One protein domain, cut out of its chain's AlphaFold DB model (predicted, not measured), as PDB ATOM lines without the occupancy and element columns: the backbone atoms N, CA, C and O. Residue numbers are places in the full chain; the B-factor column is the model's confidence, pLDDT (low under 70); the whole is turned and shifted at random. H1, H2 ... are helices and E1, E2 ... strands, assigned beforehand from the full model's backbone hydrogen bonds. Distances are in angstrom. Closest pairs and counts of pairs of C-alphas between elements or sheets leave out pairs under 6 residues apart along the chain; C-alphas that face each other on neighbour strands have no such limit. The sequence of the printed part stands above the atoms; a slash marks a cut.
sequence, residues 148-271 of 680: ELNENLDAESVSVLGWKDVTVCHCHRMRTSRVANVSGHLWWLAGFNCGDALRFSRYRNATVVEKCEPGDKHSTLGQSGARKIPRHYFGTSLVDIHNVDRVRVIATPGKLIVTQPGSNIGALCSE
ATOM      1  N   GLU A 148      -5.283  45.637  17.704       83.75
ATOM      2  CA  GLU A 148      -5.958  45.618  16.407       83.75
ATOM      3  C   GLU A 148      -7.045  46.696  16.380       83.75
ATOM      4  O   GLU A 148      -7.976  46.687  17.183       83.75
ATOM      5  N   LEU A 149      -6.893  47.647  15.464       86.06
ATOM      6  CA  LEU A 149      -7.827  48.736  15.229       86.06
ATOM      7  C   LEU A 149      -8.583  48.426  13.937       86.06
ATOM      8  O   LEU A 149      -7.995  48.291  12.863       86.06
ATOM      9  N   ASN A 150      -9.905  48.300  14.038       83.44
ATOM     10  CA  ASN A 150     -10.785  47.928  12.925       83.44
ATOM     11  C   ASN A 150     -11.067  49.085  11.947       83.44
ATOM     12  O   ASN A 150     -12.112  49.115  11.301       83.44
ATOM     13  N   GLU A 151     -10.122  50.004  11.794       91.25
ATOM     14  CA  GLU A 151     -10.210  51.190  10.947       91.25
ATOM     15  C   GLU A 151      -8.977  51.312  10.037       91.25
ATOM     16  O   GLU A 151      -7.970  50.612  10.205       91.25
ATOM     17  N   ASN A 152      -9.076  52.161   9.015       91.31
ATOM     18  CA  ASN A 152      -7.928  52.535   8.196       91.31
ATOM     19  C   ASN A 152      -7.185  53.677   8.885       91.31
ATOM     20  O   ASN A 152      -7.814  54.599   9.391       91.31
ATOM     21  N   LEU A 153      -5.855  53.642   8.843       93.56
ATOM     22  CA  LEU A 153      -5.065  54.820   9.150       93.56
ATOM     23  C   LEU A 153      -5.387  55.885   8.101       93.56
ATOM     24  O   LEU A 153      -5.295  55.607   6.897       93.56
ATOM     25  N   ASP A 154      -5.770  57.065   8.570       92.44
ATOM     26  CA  ASP A 154      -6.063  58.209   7.720       92.44
ATOM     27  C   ASP A 154      -4.778  58.751   7.080       92.44
ATOM     28  O   ASP A 154      -3.775  58.983   7.757       92.44
ATOM     29  N   ALA A 155      -4.813  58.934   5.762       89.50
ATOM     30  CA  ALA A 155      -3.678  59.386   4.971       89.50
ATOM     31  C   ALA A 155      -3.325  60.850   5.243       89.50
ATOM     32  O   ALA A 155      -2.143  61.190   5.263       89.50
ATOM     33  N   GLU A 156      -4.321  61.695   5.508       87.44
ATOM     34  CA  GLU A 156      -4.108  63.127   5.748       87.44
ATOM     35  C   GLU A 156      -3.368  63.378   7.069       87.44
ATOM     36  O   GLU A 156      -2.578  64.314   7.189       87.44
ATOM     37  N   SER A 157      -3.530  62.472   8.037       87.31
ATOM     38  CA  SER A 157      -2.826  62.513   9.322       87.31
ATOM     39  C   SER A 157      -1.325  62.164   9.250       87.31
ATOM     40  O   SER A 157      -0.597  62.321  10.237       87.31
ATOM     41  N   VAL A 158      -0.828  61.669   8.108       91.00
ATOM     42  CA  VAL A 158       0.536  61.134   7.978       91.00
ATOM     43  C   VAL A 158       1.508  62.179   7.426       91.00
ATOM     44  O   VAL A 158       1.549  62.460   6.233       91.00
ATOM     45  N   SER A 159       2.396  62.681   8.292       92.50
ATOM     46  CA  SER A 159       3.514  63.552   7.894       92.50
ATOM     47  C   SER A 159       4.793  62.750   7.627       92.50
ATOM     48  O   SER A 159       5.441  62.251   8.553       92.50
ATOM     49  N   VAL A 160       5.161  62.607   6.350       94.50
ATOM     50  CA  VAL A 160       6.313  61.803   5.901       94.50
ATOM     51  C   VAL A 160       7.629  62.565   6.085       94.50
ATOM     52  O   VAL A 160       7.906  63.505   5.343       94.50
ATOM     53  N   LEU A 161       8.487  62.125   7.009       91.94
ATOM     54  CA  LEU A 161       9.861  62.637   7.160       91.94
ATOM     55  C   LEU A 161      10.847  61.955   6.206       91.94
ATOM     56  O   LEU A 161      11.838  62.541   5.787       91.94
ATOM     57  N   GLY A 162      10.584  60.695   5.883       92.81
ATOM     58  CA  GLY A 162      11.384  59.910   4.958       92.81
ATOM     59  C   GLY A 162      10.849  58.493   4.862       92.81
ATOM     60  O   GLY A 162      10.166  58.015   5.769       92.81
ATOM     61  N   TRP A 163      11.141  57.802   3.770       95.00
ATOM     62  CA  TRP A 163      10.597  56.464   3.554       95.00
ATOM     63  C   TRP A 163      11.563  55.548   2.808       95.00
ATOM     64  O   TRP A 163      12.567  55.985   2.243       95.00
ATOM     65  N   LYS A 164      11.278  54.244   2.850       93.44
ATOM     66  CA  LYS A 164      12.044  53.219   2.137       93.44
ATOM     67  C   LYS A 164      11.238  51.951   1.915       93.44
ATOM     68  O   LYS A 164      10.559  51.475   2.826       93.44
ATOM     69  N   ASP A 165      11.448  51.315   0.769       93.06
ATOM     70  CA  ASP A 165      10.961  49.958   0.537       93.06
ATOM     71  C   ASP A 165      11.925  48.903   1.109       93.06
ATOM     72  O   ASP A 165      13.122  48.838   0.804       93.06
ATOM     73  N   VAL A 166      11.383  48.029   1.949       89.94
ATOM     74  CA  VAL A 166      12.093  46.938   2.611       89.94
ATOM     75  C   VAL A 166      11.635  45.613   2.019       89.94
ATOM     76  O   VAL A 166      10.460  45.257   2.071       89.94
ATOM     77  N   THR A 167      12.583  44.851   1.472       86.38
ATOM     78  CA  THR A 167      12.312  43.519   0.927       86.38
ATOM     79  C   THR A 167      11.855  42.564   2.024       86.38
ATOM     80  O   THR A 167      12.502  42.429   3.067       86.38
ATOM     81  N   VAL A 168      10.764  41.858   1.750       85.81
ATOM     82  CA  VAL A 168      10.250  40.780   2.584       85.81
ATOM     83  C   VAL A 168      11.039  39.512   2.264       85.81
ATOM     84  O   VAL A 168      11.069  39.058   1.123       85.81
ATOM     85  N   CYS A 169      11.687  38.922   3.265       78.19
ATOM     86  CA  CYS A 169      12.518  37.736   3.096       78.19
ATOM     87  C   CYS A 169      12.041  36.564   3.961       78.19
ATOM     88  O   CYS A 169      11.403  36.731   5.003       78.19
ATOM     89  N   HIS A 170      12.378  35.344   3.540       68.69
ATOM     90  CA  HIS A 170      12.220  34.163   4.384       68.69
ATOM     91  C   HIS A 170      13.347  34.130   5.412       68.69
ATOM     92  O   HIS A 170      14.525  34.061   5.057       68.69
ATOM     93  N   CYS A 171      12.999  34.127   6.700       54.91
ATOM     94  CA  CYS A 171      13.990  34.141   7.778       54.91
ATOM     95  C   CYS A 171      14.822  32.844   7.884       54.91
ATOM     96  O   CYS A 171      15.759  32.789   8.675       54.91
ATOM     97  N   HIS A 172      14.524  31.816   7.081       49.81
ATOM     98  CA  HIS A 172      15.366  30.646   6.820       49.81
ATOM     99  C   HIS A 172      14.772  29.829   5.658       49.81
ATOM    100  O   HIS A 172      13.555  29.710   5.571       49.81
ATOM    101  N   ARG A 173      15.606  29.151   4.846       41.19
ATOM    102  CA  ARG A 173      15.197  28.251   3.731       41.19
ATOM    103  C   ARG A 173      14.260  27.077   4.109       41.19
ATOM    104  O   ARG A 173      13.937  26.273   3.252       41.19
ATOM    105  N   MET A 174      13.874  26.945   5.380       39.06
ATOM    106  CA  MET A 174      13.048  25.857   5.928       39.06
ATOM    107  C   MET A 174      11.814  26.362   6.702       39.06
ATOM    108  O   MET A 174      11.132  25.560   7.328       39.06
ATOM    109  N   ARG A 175      11.546  27.677   6.747       46.59
ATOM    110  CA  ARG A 175      10.364  28.234   7.431       46.59
ATOM    111  C   ARG A 175       9.528  29.067   6.462       46.59
ATOM    112  O   ARG A 175      10.064  29.909   5.746       46.59
ATOM    113  N   THR A 176       8.214  28.870   6.508       54.25
ATOM    114  CA  THR A 176       7.206  29.589   5.710       54.25
ATOM    115  C   THR A 176       6.986  31.035   6.163       54.25
ATOM    116  O   THR A 176       6.380  31.819   5.441       54.25
ATOM    117  N   SER A 177       7.500  31.437   7.332       64.44
ATOM    118  CA  SER A 177       7.282  32.786   7.860       64.44
ATOM    119  C   SER A 177       8.114  33.838   7.115       64.44
ATOM    120  O   SER A 177       9.341  33.892   7.266       64.44
ATOM    121  N   ARG A 178       7.425  34.684   6.348       77.81
ATOM    122  CA  ARG A 178       7.951  35.900   5.717       77.81
ATOM    123  C   ARG A 178       8.144  36.999   6.768       77.81
ATOM    124  O   ARG A 178       7.320  37.131   7.674       77.81
ATOM    125  N   VAL A 179       9.238  37.756   6.675       86.25
ATOM    126  CA  VAL A 179       9.514  38.912   7.544       86.25
ATOM    127  C   VAL A 179      10.132  40.068   6.758       86.25
ATOM    128  O   VAL A 179      10.956  39.849   5.873       86.25
ATOM    129  N   ALA A 180       9.791  41.301   7.117       87.94
ATOM    130  CA  ALA A 180      10.508  42.502   6.706       87.94
ATOM    131  C   ALA A 180      11.518  42.898   7.794       87.94
ATOM    132  O   ALA A 180      11.173  43.012   8.971       87.94
ATOM    133  N   ASN A 181      12.783  43.081   7.416       88.81
ATOM    134  CA  ASN A 181      13.841  43.514   8.328       88.81
ATOM    135  C   ASN A 181      14.055  45.026   8.199       88.81
ATOM    136  O   ASN A 181      14.694  45.480   7.250       88.81
ATOM    137  N   VAL A 182      13.543  45.787   9.162       90.12
ATOM    138  CA  VAL A 182      13.620  47.249   9.161       90.12
ATOM    139  C   VAL A 182      14.776  47.674  10.053       90.12
ATOM    140  O   VAL A 182      14.764  47.466  11.268       90.12
ATOM    141  N   SER A 183      15.795  48.282   9.454       87.81
ATOM    142  CA  SER A 183      16.996  48.727  10.161       87.81
ATOM    143  C   SER A 183      17.527  50.045   9.619       87.81
ATOM    144  O   SER A 183      17.404  50.296   8.420       87.81
ATOM    145  N   GLY A 184      18.225  50.799  10.467       85.50
ATOM    146  CA  GLY A 184      18.928  52.020  10.071       85.50
ATOM    147  C   GLY A 184      18.134  53.298  10.332       85.50
ATOM    148  O   GLY A 184      17.327  53.352  11.255       85.50
ATOM    149  N   HIS A 185      18.396  54.316   9.513       85.75
ATOM    150  CA  HIS A 185      18.048  55.722   9.750       85.75
ATOM    151  C   HIS A 185      16.569  56.029   9.893       85.75
ATOM    152  O   HIS A 185      16.245  56.975  10.593       85.75
ATOM    153  N   LEU A 186      15.678  55.228   9.305       91.38
ATOM    154  CA  LEU A 186      14.233  55.416   9.474       91.38
ATOM    155  C   LEU A 186      13.816  55.423  10.947       91.38
ATOM    156  O   LEU A 186      12.944  56.192  11.327       91.38
ATOM    157  N   TRP A 187      14.476  54.613  11.781       94.62
ATOM    158  CA  TRP A 187      14.232  54.619  13.220       94.62
ATOM    159  C   TRP A 187      14.622  55.957  13.846       94.62
ATOM    160  O   TRP A 187      13.823  56.537  14.566       94.62
ATOM    161  N   TRP A 188      15.812  56.473  13.535       92.00
ATOM    162  CA  TRP A 188      16.291  57.747  14.078       92.00
ATOM    163  C   TRP A 188      15.494  58.946  13.572       92.00
ATOM    164  O   TRP A 188      15.182  59.828  14.358       92.00
ATOM    165  N   LEU A 189      15.124  58.957  12.289       91.75
ATOM    166  CA  LEU A 189      14.287  60.006  11.704       91.75
ATOM    167  C   LEU A 189      12.908  60.055  12.358       91.75
ATOM    168  O   LEU A 189      12.386  61.133  12.602       91.75
ATOM    169  N   ALA A 190      12.358  58.894  12.712       94.44
ATOM    170  CA  ALA A 190      11.134  58.801  13.496       94.44
ATOM    171  C   ALA A 190      11.343  59.052  15.008       94.44
ATOM    172  O   ALA A 190      10.402  58.948  15.792       94.44
ATOM    173  N   GLY A 191      12.569  59.370  15.437       93.62
ATOM    174  CA  GLY A 191      12.920  59.711  16.814       93.62
ATOM    175  C   GLY A 191      13.280  58.531  17.724       93.62
ATOM    176  O   GLY A 191      13.418  58.741  18.924       93.62
ATOM    177  N   PHE A 192      13.434  57.303  17.222       94.50
ATOM    178  CA  PHE A 192      13.690  56.089  18.017       94.50
ATOM    179  C   PHE A 192      15.173  55.795  18.271       94.50
ATOM    180  O   PHE A 192      16.016  55.951  17.390       94.50
ATOM    181  N   ASN A 193      15.469  55.231  19.444       90.75
ATOM    182  CA  ASN A 193      16.782  54.758  19.875       90.75
ATOM    183  C   ASN A 193      16.782  53.256  20.204       90.75
ATOM    184  O   ASN A 193      15.761  52.651  20.532       90.75
ATOM    185  N   CYS A 194      17.956  52.619  20.123       87.06
ATOM    186  CA  CYS A 194      18.104  51.229  20.565       87.06
ATOM    187  C   CYS A 194      17.752  51.111  22.054       87.06
ATOM    188  O   CYS A 194      18.323  51.831  22.869       87.06
ATOM    189  N   GLY A 195      16.898  50.151  22.406       85.00
ATOM    190  CA  GLY A 195      16.409  49.963  23.774       85.00
ATOM    191  C   GLY A 195      15.053  50.609  24.056       85.00
ATOM    192  O   GLY A 195      14.455  50.264  25.071       85.00
ATOM    193  N   ASP A 196      14.538  51.453  23.157       90.88
ATOM    194  CA  ASP A 196      13.207  52.042  23.314       90.88
ATOM    195  C   ASP A 196      12.127  50.951  23.383       90.88
ATOM    196  O   ASP A 196      12.156  49.962  22.636       90.88
ATOM    197  N   ALA A 197      11.173  51.138  24.295       91.06
ATOM    198  CA  ALA A 197       9.959  50.341  24.390       91.06
ATOM    199  C   ALA A 197       9.019  50.693  23.229       91.06
ATOM    200  O   ALA A 197       8.774  51.865  22.950       91.06
ATOM    201  N   LEU A 198       8.544  49.665  22.522       94.12
ATOM    202  CA  LEU A 198       7.733  49.798  21.315       94.12
ATOM    203  C   LEU A 198       6.329  49.251  21.547       94.12
ATOM    204  O   LEU A 198       6.176  48.105  21.987       94.12
ATOM    205  N   ARG A 199       5.327  50.020  21.125       94.25
ATOM    206  CA  ARG A 199       3.937  49.590  20.964       94.25
ATOM    207  C   ARG A 199       3.610  49.469  19.478       94.25
ATOM    208  O   ARG A 199       4.084  50.264  18.668       94.25
ATOM    209  N   PHE A 200       2.821  48.458  19.124       94.62
ATOM    210  CA  PHE A 200       2.362  48.218  17.752       94.62
ATOM    211  C   PHE A 200       0.842  48.287  17.708       94.62
ATOM    212  O   PHE A 200       0.187  47.521  18.417       94.62
ATOM    213  N   SER A 201       0.320  49.128  16.820       93.88
ATOM    214  CA  SER A 201      -1.105  49.227  16.511       93.88
ATOM    215  C   SER A 201      -1.325  48.824  15.060       93.88
ATOM    216  O   SER A 201      -0.670  49.342  14.149       93.88
ATOM    217  N   ARG A 202      -2.209  47.855  14.830       92.38
ATOM    218  CA  ARG A 202      -2.509  47.318  13.503       92.38
ATOM    219  C   ARG A 202      -3.809  47.930  12.999       92.38
ATOM    220  O   ARG A 202      -4.867  47.596  13.506       92.38
ATOM    221  N   TYR A 203      -3.702  48.767  11.978       92.56
ATOM    222  CA  TYR A 203      -4.818  49.250  11.173       92.56
ATOM    223  C   TYR A 203      -5.057  48.290  10.003       92.56
ATOM    224  O   TYR A 203      -4.204  47.459   9.669       92.56
ATOM    225  N   ARG A 204      -6.193  48.430   9.317       89.06
ATOM    226  CA  ARG A 204      -6.512  47.616   8.130       89.06
ATOM    227  C   ARG A 204      -5.503  47.797   6.987       89.06
ATOM    228  O   ARG A 204      -5.174  46.829   6.308       89.06
ATOM    229  N   ASN A 205      -4.982  49.010   6.804       91.19
ATOM    230  CA  ASN A 205      -4.066  49.384   5.719       91.19
ATOM    231  C   ASN A 205      -2.597  49.571   6.158       91.19
ATOM    232  O   ASN A 205      -1.727  49.749   5.302       91.19
ATOM    233  N   ALA A 206      -2.283  49.548   7.457       94.00
ATOM    234  CA  ALA A 206      -0.935  49.823   7.957       94.00
ATOM    235  C   ALA A 206      -0.681  49.262   9.365       94.00
ATOM    236  O   ALA A 206      -1.595  48.988  10.133       94.00
ATOM    237  N   THR A 207       0.588  49.145   9.746       95.38
ATOM    238  CA  THR A 207       1.003  48.995  11.146       95.38
ATOM    239  C   THR A 207       1.721  50.251  11.589       95.38
ATOM    240  O   THR A 207       2.682  50.661  10.941       95.38
ATOM    241  N   VAL A 208       1.303  50.819  12.713       96.06
ATOM    242  CA  VAL A 208       1.959  51.964  13.343       96.06
ATOM    243  C   VAL A 208       2.775  51.474  14.530       96.06
ATOM    244  O   VAL A 208       2.308  50.669  15.337       96.06
ATOM    245  N   VAL A 209       4.013  51.947  14.613       96.62
ATOM    246  CA  VAL A 209       4.926  51.713  15.729       96.62
ATOM    247  C   VAL A 209       5.148  53.022  16.453       96.62
ATOM    248  O   VAL A 209       5.528  54.013  15.833       96.62
ATOM    249  N   GLU A 210       4.955  53.003  17.763       96.44
ATOM    250  CA  GLU A 210       5.114  54.165  18.634       96.44
ATOM    251  C   GLU A 210       6.036  53.809  19.797       96.44
ATOM    252  O   GLU A 210       6.161  52.637  20.176       96.44
ATOM    253  N   LYS A 211       6.679  54.825  20.376       95.88
ATOM    254  CA  LYS A 211       7.281  54.670  21.700       95.88
ATOM    255  C   LYS A 211       6.181  54.570  22.744       95.88
ATOM    256  O   LYS A 211       5.132  55.194  22.608       95.88
ATOM    257  N   CYS A 212       6.439  53.812  23.792       94.38
ATOM    258  CA  CYS A 212       5.535  53.709  24.926       94.38
ATOM    259  C   CYS A 212       6.320  53.565  26.224       94.38
ATOM    260  O   CYS A 212       7.535  53.345  26.213       94.38
ATOM    261  N   GLU A 213       5.601  53.628  27.338       90.00
ATOM    262  CA  GLU A 213       6.164  53.282  28.632       90.00
ATOM    263  C   GLU A 213       6.535  51.788  28.689       90.00
ATOM    264  O   GLU A 213       5.924  50.956  28.004       90.00
ATOM    265  N   PRO A 214       7.534  51.392  29.502       83.62
ATOM    266  CA  PRO A 214       7.970  50.002  29.594       83.62
ATOM    267  C   PRO A 214       6.883  49.001  30.011       83.62
ATOM    268  O   PRO A 214       7.046  47.815  29.710       83.62
ATOM    269  N   GLY A 215       5.831  49.457  30.702       81.69
ATOM    270  CA  GLY A 215       4.681  48.644  31.114       81.69
ATOM    271  C   GLY A 215       3.740  48.282  29.962       81.69
ATOM    272  O   GLY A 215       3.221  47.172  29.936       81.69
ATOM    273  N   ASP A 216       3.626  49.157  28.960       85.19
ATOM    274  CA  ASP A 216       2.711  49.004  27.817       85.19
ATOM    275  C   ASP A 216       3.408  48.443  26.569       85.19
ATOM    276  O   ASP A 216       2.866  48.436  25.460       85.19
ATOM    277  N   LYS A 217       4.665  48.019  26.715       87.94
ATOM    278  CA  LYS A 217       5.494  47.628  25.578       87.94
ATOM    279  C   LYS A 217       5.093  46.264  25.034       87.94
ATOM    280  O   LYS A 217       5.011  45.270  25.747       87.94
ATOM    281  N   HIS A 218       4.995  46.191  23.717       88.38
ATOM    282  CA  HIS A 218       4.872  44.935  22.984       88.38
ATOM    283  C   HIS A 218       6.254  44.380  22.610       88.38
ATOM    284  O   HIS A 218       6.444  43.170  22.473       88.38
ATOM    285  N   SER A 219       7.243  45.258  22.401       87.31
ATOM    286  CA  SER A 219       8.626  44.859  22.135       87.31
ATOM    287  C   SER A 219       9.639  45.921  22.558       87.31
ATOM    288  O   SER A 219       9.294  46.983  23.064       87.31
ATOM    289  N   THR A 220      10.918  45.628  22.343       87.38
ATOM    290  CA  THR A 220      12.024  46.559  22.572       87.38
ATOM    291  C   THR A 220      12.853  46.675  21.304       87.38
ATOM    292  O   THR A 220      13.217  45.660  20.698       87.38
ATOM    293  N   LEU A 221      13.178  47.905  20.903       89.25
ATOM    294  CA  LEU A 221      13.947  48.147  19.692       89.25
ATOM    295  C   LEU A 221      15.355  47.560  19.828       89.25
ATOM    296  O   LEU A 221      16.177  48.003  20.632       89.25
ATOM    297  N   GLY A 222      15.628  46.528  19.033       82.75
ATOM    298  CA  GLY A 222      16.883  45.798  19.083       82.75
ATOM    299  C   GLY A 222      18.033  46.533  18.401       82.75
ATOM    300  O   GLY A 222      17.849  47.409  17.560       82.75
ATOM    301  N   GLN A 223      19.249  46.087  18.708       82.12
ATOM    302  CA  GLN A 223      20.477  46.541  18.066       82.12
ATOM    303  C   GLN A 223      21.002  45.499  17.063       82.12
ATOM    304  O   GLN A 223      20.996  44.289  17.320       82.12
ATOM    305  N   SER A 224      21.519  45.959  15.921       69.38
ATOM    306  CA  SER A 224      22.250  45.141  14.950       69.38
ATOM    307  C   SER A 224      23.754  45.437  14.971       69.38
ATOM    308  O   SER A 224      24.195  46.547  14.674       69.38
ATOM    309  N   GLY A 225      24.560  44.411  15.270       63.50
ATOM    310  CA  GLY A 225      26.024  44.459  15.168       63.50
ATOM    311  C   GLY A 225      26.718  45.393  16.171       63.50
ATOM    312  O   GLY A 225      26.124  45.866  17.139       63.50
ATOM    313  N   ALA A 226      28.013  45.643  15.940       53.44
ATOM    314  CA  ALA A 226      28.850  46.474  16.813       53.44
ATOM    315  C   ALA A 226      28.492  47.974  16.775       53.44
ATOM    316  O   ALA A 226      28.779  48.687  17.727       53.44
ATOM    317  N   ARG A 227      27.837  48.446  15.705       59.56
ATOM    318  CA  ARG A 227      27.613  49.875  15.417       59.56
ATOM    319  C   ARG A 227      26.321  50.470  16.000       59.56
ATOM    320  O   ARG A 227      25.881  51.504  15.522       59.56
ATOM    321  N   LYS A 228      25.673  49.819  16.973       73.31
ATOM    322  CA  LYS A 228      24.433  50.327  17.602       73.31
ATOM    323  C   LYS A 228      23.313  50.725  16.623       73.31
ATOM    324  O   LYS A 228      22.550  51.640  16.892       73.31
ATOM    325  N   ILE A 229      23.192  50.022  15.492       80.56
ATOM    326  CA  ILE A 229      22.171  50.341  14.481       80.56
ATOM    327  C   ILE A 229      20.818  49.771  14.934       80.56
ATOM    328  O   ILE A 229      20.745  48.546  15.120       80.56
ATOM    329  N   PRO A 230      19.755  50.590  15.063       87.56
ATOM    330  CA  PRO A 230      18.433  50.105  15.434       87.56
ATOM    331  C   PRO A 230      17.881  49.136  14.393       87.56
ATOM    332  O   PRO A 230      18.048  49.327  13.180       87.56
ATOM    333  N   ARG A 231      17.251  48.061  14.868       89.19
ATOM    334  CA  ARG A 231      16.672  47.021  14.022       89.19
ATOM    335  C   ARG A 231      15.477  46.352  14.686       89.19
ATOM    336  O   ARG A 231      15.597  45.828  15.793       89.19
ATOM    337  N   HIS A 232      14.407  46.200  13.913       90.06
ATOM    338  CA  HIS A 232      13.276  45.346  14.250       90.06
ATOM    339  C   HIS A 232      12.840  44.487  13.053       90.06
ATOM    340  O   HIS A 232      13.120  44.807  11.896       90.06
ATOM    341  N   TYR A 233      12.160  43.377  13.335       88.00
ATOM    342  CA  TYR A 233      11.586  42.494  12.319       88.00
ATOM    343  C   TYR A 233      10.062  42.569  12.366       88.00
ATOM    344  O   TYR A 233       9.479  42.468  13.441       88.00
ATOM    345  N   PHE A 234       9.432  42.692  11.204       87.12
ATOM    346  CA  PHE A 234       7.981  42.730  11.055       87.12
ATOM    347  C   PHE A 234       7.528  41.459  10.350       87.12
ATOM    348  O   PHE A 234       7.969  41.172   9.239       87.12
ATOM    349  N   GLY A 235       6.710  40.656  11.024       83.88
ATOM    350  CA  GLY A 235       6.141  39.434  10.460       83.88
ATOM    351  C   GLY A 235       4.736  39.645   9.902       83.88
ATOM    352  O   GLY A 235       4.133  40.699  10.090       83.88
ATOM    353  N   THR A 236       4.192  38.588   9.301       82.06
ATOM    354  CA  THR A 236       2.825  38.523   8.746       82.06
ATOM    355  C   THR A 236       1.707  38.848   9.741       82.06
ATOM    356  O   THR A 236       0.611  39.262   9.368       82.06
ATOM    357  N   SER A 237       1.976  38.672  11.031       78.00
ATOM    358  CA  SER A 237       1.034  39.005  12.096       78.00
ATOM    359  C   SER A 237       0.892  40.511  12.327       78.00
ATOM    360  O   SER A 237      -0.150  40.935  12.807       78.00
ATOM    361  N   LEU A 238       1.894  41.316  11.967       81.75
ATOM    362  CA  LEU A 238       1.844  42.771  12.123       81.75
ATOM    363  C   LEU A 238       1.339  43.426  10.841       81.75
ATOM    364  O   LEU A 238       0.321  44.102  10.864       81.75
ATOM    365  N   VAL A 239       1.977  43.112   9.715       82.88
ATOM    366  CA  VAL A 239       1.658  43.674   8.397       82.88
ATOM    367  C   VAL A 239       1.236  42.534   7.479       82.88
ATOM    368  O   VAL A 239       1.837  41.458   7.533       82.88
ATOM    369  N   ASP A 240       0.236  42.749   6.621       80.50
ATOM    370  CA  ASP A 240      -0.118  41.758   5.606       80.50
ATOM    371  C   ASP A 240       0.970  41.666   4.524       80.50
ATOM    372  O   ASP A 240       0.988  42.409   3.542       80.50
ATOM    373  N   ILE A 241       1.921  40.760   4.764       80.00
ATOM    374  CA  ILE A 241       3.077  40.499   3.899       80.00
ATOM    375  C   ILE A 241       3.040  39.118   3.247       80.00
ATOM    376  O   ILE A 241       4.062  38.645   2.749       80.00
ATOM    377  N   HIS A 242       1.889  38.438   3.276       76.94
ATOM    378  CA  HIS A 242       1.774  37.084   2.733       76.94
ATOM    379  C   HIS A 242       2.062  37.049   1.231       76.94
ATOM    380  O   HIS A 242       2.810  36.179   0.781       76.94
ATOM    381  N   ASN A 243       1.569  38.051   0.499       78.69
ATOM    382  CA  ASN A 243       1.604  38.101  -0.963       78.69
ATOM    383  C   ASN A 243       2.415  39.277  -1.528       78.69
ATOM    384  O   ASN A 243       2.352  39.532  -2.725       78.69
ATOM    385  N   VAL A 244       3.196  39.983  -0.701       83.25
ATOM    386  CA  VAL A 244       4.022  41.112  -1.163       83.25
ATOM    387  C   VAL A 244       5.510  40.865  -0.958       83.25
ATOM    388  O   VAL A 244       5.952  40.374   0.081       83.25
ATOM    389  N   ASP A 245       6.306  41.248  -1.953       84.50
ATOM    390  CA  ASP A 245       7.767  41.095  -1.928       84.50
ATOM    391  C   ASP A 245       8.480  42.242  -1.216       84.50
ATOM    392  O   ASP A 245       9.661  42.137  -0.865       84.50
ATOM    393  N   ARG A 246       7.769  43.344  -0.981       90.50
ATOM    394  CA  ARG A 246       8.273  44.534  -0.305       90.50
ATOM    395  C   ARG A 246       7.179  45.142   0.561       90.50
ATOM    396  O   ARG A 246       6.002  45.075   0.220       90.50
ATOM    397  N   VAL A 247       7.598  45.760   1.654       93.94
ATOM    398  CA  VAL A 247       6.783  46.699   2.427       93.94
ATOM    399  C   VAL A 247       7.412  48.073   2.348       93.94
ATOM    400  O   VAL A 247       8.637  48.182   2.286       93.94
ATOM    401  N   ARG A 248       6.589  49.110   2.389       94.50
ATOM    402  CA  ARG A 248       7.031  50.487   2.528       94.50
ATOM    403  C   ARG A 248       7.076  50.844   4.004       94.50
ATOM    404  O   ARG A 248       6.120  50.600   4.738       94.50
ATOM    405  N   VAL A 249       8.207  51.383   4.437       96.75
ATOM    406  CA  VAL A 249       8.401  51.884   5.795       96.75
ATOM    407  C   VAL A 249       8.545  53.390   5.731       96.75
ATOM    408  O   VAL A 249       9.399  53.891   5.004       96.75
ATOM    409  N   ILE A 250       7.731  54.085   6.510       96.56
ATOM    410  CA  ILE A 250       7.600  55.535   6.508       96.56
ATOM    411  C   ILE A 250       7.935  56.023   7.914       96.56
ATOM    412  O   ILE A 250       7.335  55.578   8.894       96.56
ATOM    413  N   ALA A 251       8.920  56.904   8.021       96.62
ATOM    414  CA  ALA A 251       9.222  57.622   9.246       96.62
ATOM    415  C   ALA A 251       8.329  58.862   9.328       96.62
ATOM    416  O   ALA A 251       8.280  59.656   8.388       96.62
ATOM    417  N   THR A 252       7.657  59.029  10.460       95.88
ATOM    418  CA  THR A 252       6.883  60.222  10.808       95.88
ATOM    419  C   THR A 252       7.373  60.740  12.164       95.88
ATOM    420  O   THR A 252       8.070  60.011  12.876       95.88
ATOM    421  N   PRO A 253       7.034  61.972  12.579       94.69
ATOM    422  CA  PRO A 253       7.425  62.459  13.899       94.69
ATOM    423  C   PRO A 253       6.927  61.518  15.010       94.69
ATOM    424  O   PRO A 253       5.725  61.313  15.167       94.69
ATOM    425  N   GLY A 254       7.855  60.892  15.740       94.06
ATOM    426  CA  GLY A 254       7.565  59.994  16.865       94.06
ATOM    427  C   GLY A 254       6.982  58.619  16.509       94.06
ATOM    428  O   GLY A 254       6.758  57.817  17.421       94.06
ATOM    429  N   LYS A 255       6.731  58.317  15.226       96.50
ATOM    430  CA  LYS A 255       6.116  57.050  14.802       96.50
ATOM    431  C   LYS A 255       6.769  56.477  13.554       96.50
ATOM    432  O   LYS A 255       7.366  57.175  12.738       96.50
ATOM    433  N   LEU A 256       6.638  55.167  13.396       97.19
ATOM    434  CA  LEU A 256       7.091  54.462  12.207       97.19
ATOM    435  C   LEU A 256       5.937  53.642  11.644       97.19
ATOM    436  O   LEU A 256       5.369  52.800  12.336       97.19
ATOM    437  N   ILE A 257       5.586  53.897  10.389       96.75
ATOM    438  CA  ILE A 257       4.461  53.255   9.717       96.75
ATOM    439  C   ILE A 257       5.007  52.213   8.747       96.75
ATOM    440  O   ILE A 257       5.907  52.493   7.957       96.75
ATOM    441  N   VAL A 258       4.462  51.001   8.793       95.81
ATOM    442  CA  VAL A 258       4.779  49.924   7.852       95.81
ATOM    443  C   VAL A 258       3.520  49.553   7.085       95.81
ATOM    444  O   VAL A 258       2.519  49.154   7.675       95.81
ATOM    445  N   THR A 259       3.564  49.680   5.765       95.19
ATOM    446  CA  THR A 259       2.413  49.457   4.882       95.19
ATOM    447  C   THR A 259       2.843  48.794   3.569       95.19
ATOM    448  O   THR A 259       4.031  48.573   3.322       95.19
ATOM    449  N   GLN A 260       1.888  48.428   2.719       92.69
ATOM    450  CA  GLN A 260       2.174  47.990   1.355       92.69
ATOM    451  C   GLN A 260       2.471  49.212   0.466       92.69
ATOM    452  O   GLN A 260       1.803  50.230   0.621       92.69
ATOM    453  N   PRO A 261       3.425  49.143  -0.485       91.56
ATOM    454  CA  PRO A 261       3.759  50.291  -1.334       91.56
ATOM    455  C   PRO A 261       2.575  50.869  -2.124       91.56
ATOM    456  O   PRO A 261       2.532  52.072  -2.339       91.56
ATOM    457  N   GLY A 262       1.620  50.023  -2.529       88.94
ATOM    458  CA  GLY A 262       0.426  50.429  -3.279       88.94
ATOM    459  C   GLY A 262      -0.780  50.833  -2.425       88.94
ATOM    460  O   GLY A 262      -1.856  51.029  -2.978       88.94
ATOM    461  N   SER A 263      -0.649  50.911  -1.096       90.62
ATOM    462  CA  SER A 263      -1.737  51.409  -0.245       90.62
ATOM    463  C   SER A 263      -1.887  52.929  -0.378       90.62
ATOM    464  O   SER A 263      -0.962  53.614  -0.814       90.62
ATOM    465  N   ASN A 264      -3.022  53.475   0.064       91.44
ATOM    466  CA  ASN A 264      -3.235  54.924   0.143       91.44
ATOM    467  C   ASN A 264      -2.137  55.631   0.964       91.44
ATOM    468  O   ASN A 264      -1.636  56.668   0.549       91.44
ATOM    469  N   ILE A 265      -1.697  55.025   2.073       92.94
ATOM    470  CA  ILE A 265      -0.574  55.520   2.881       92.94
ATOM    471  C   ILE A 265       0.758  55.390   2.132       92.94
ATOM    472  O   ILE A 265       1.607  56.278   2.191       92.94
ATOM    473  N   GLY A 266       0.958  54.281   1.417       89.31
ATOM    474  CA  GLY A 266       2.156  54.046   0.620       89.31
ATOM    475  C   GLY A 266       2.323  55.070  -0.504       89.31
ATOM    476  O   GLY A 266       3.452  55.481  -0.779       89.31
ATOM    477  N   ALA A 267       1.217  55.521  -1.097       90.38
ATOM    478  CA  ALA A 267       1.180  56.501  -2.179       90.38
ATOM    479  C   ALA A 267       1.568  57.930  -1.754       90.38
ATOM    480  O   ALA A 267       1.970  58.712  -2.607       90.38
ATOM    481  N   LEU A 268       1.538  58.258  -0.454       88.38
ATOM    482  CA  LEU A 268       1.974  59.567   0.071       88.38
ATOM    483  C   LEU A 268       3.481  59.824  -0.088       88.38
ATOM    484  O   LEU A 268       3.974  60.922   0.163       88.38
ATOM    485  N   CYS A 269       4.242  58.786  -0.421       89.00
ATOM    486  CA  CYS A 269       5.693  58.816  -0.439       89.00
ATOM    487  C   CYS A 269       6.228  59.300  -1.790       89.00
ATOM    488  O   CYS A 269       6.198  58.562  -2.775       89.00
ATOM    489  N   SER A 270       6.764  60.518  -1.809       81.94
ATOM    490  CA  SER A 270       7.410  61.148  -2.959       81.94
ATOM    491  C   SER A 270       8.911  60.814  -3.045       81.94
ATOM    492  O   SER A 270       9.563  60.555  -2.031       81.94
ATOM    493  N   GLU A 271       9.478  60.787  -4.256       78.00
ATOM    494  CA  GLU A 271      10.882  60.390  -4.510       78.00
ATOM    495  C   GLU A 271      11.919  61.269  -3.781       78.00
ATOM    496  O   GLU A 271      12.945  60.766  -3.331       78.00
TER     497      GLU A 271
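AT A GLANCE: This is residues 148 to 271 of the 680 residues of an uncharacterized protein of Burkholderia ubonensis (UniProt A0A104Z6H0). One antiparallel sheet of eight strands curls like part of a barrel and bends back on itself, with E3, E4, E8 and E7 facing E2, E6 and E5 and the long strand E1 as the hinge. The barrel is not closed by its named strands, E3 and E5 being apart, but residues 219 to 220, just before E5, pair with E3; the short helix H1 packs near the ends of E7 and E1, and the still shorter H2 near the end of E8. The printed part has 124 residues, with eight named strands and two named helices along the chain as E1 E2 H1 E3 E4 E5 E6 E7 E8 H2, and the sheet's order is E3 E4 E8 E7 E1 E2 E6 E5. The class is mostly strand, though under half of the residues are in named elements. The whole is compact, with a radius of gyration of the C-alphas of 13.7 A, and rounded, spanning 37 by 35 by 31 A.

IN THESE COORDINATES: Residues 148 to 161 hold no named element. E1, residues 162 to 170, begins with C-alpha 162 at (11.384, 59.910, 4.958) and is 25.8 A long. E2, residues 178 to 183, and H1, residues 185 to 189, follow. E3 is residues 197 to 202, E4 residues 206 to 211, and E5 residues 222 to 224. E6, residues 229 to 235, is 19.8 A long, and E7, residues 246 to 252, is 19.3 A long. E8 is residues 255 to 259. H2, residues 264 to 267, ends with C-alpha 267 at (1.180, 56.501, -2.179).

HOW THE PARTS SIT: E1 is staggered: its residues 162 to 167 pair with E7, where N 166 and O 247 are 2.8 A apart, and its residues 168 to 170 with E2 in a hairpin, where N 169 and O 179 are 2.9 A apart. E2 and E6 are antiparallel at 160 degrees, with N 180 and O 234 at 2.8 A. In the hairpin of E7 and E8, N 250 and O 257 are 2.8 A apart. H1 is on the sheet at a height of 4.9 A, only just over none of its strands, with 2 C-alphas falling on E7; the closest C-alphas of H1 and E7, those of Leu 186 and Ala 251, are 5.5 A apart. H2 is on the sheet, only just over E8 with 3 C-alphas falling on it. In H1 every O i to N i+4 pair is within hydrogen-bond range; H2 is too short for one.

THE WHOLE: The two C-alphas farthest apart, those of Glu 156 and Met 174, are 41.0 A apart. The printed part has no cut, and no link is long. The mean pLDDT of the printed part is 86.0, with residues 170 to 177 and 224 to 227 under 70.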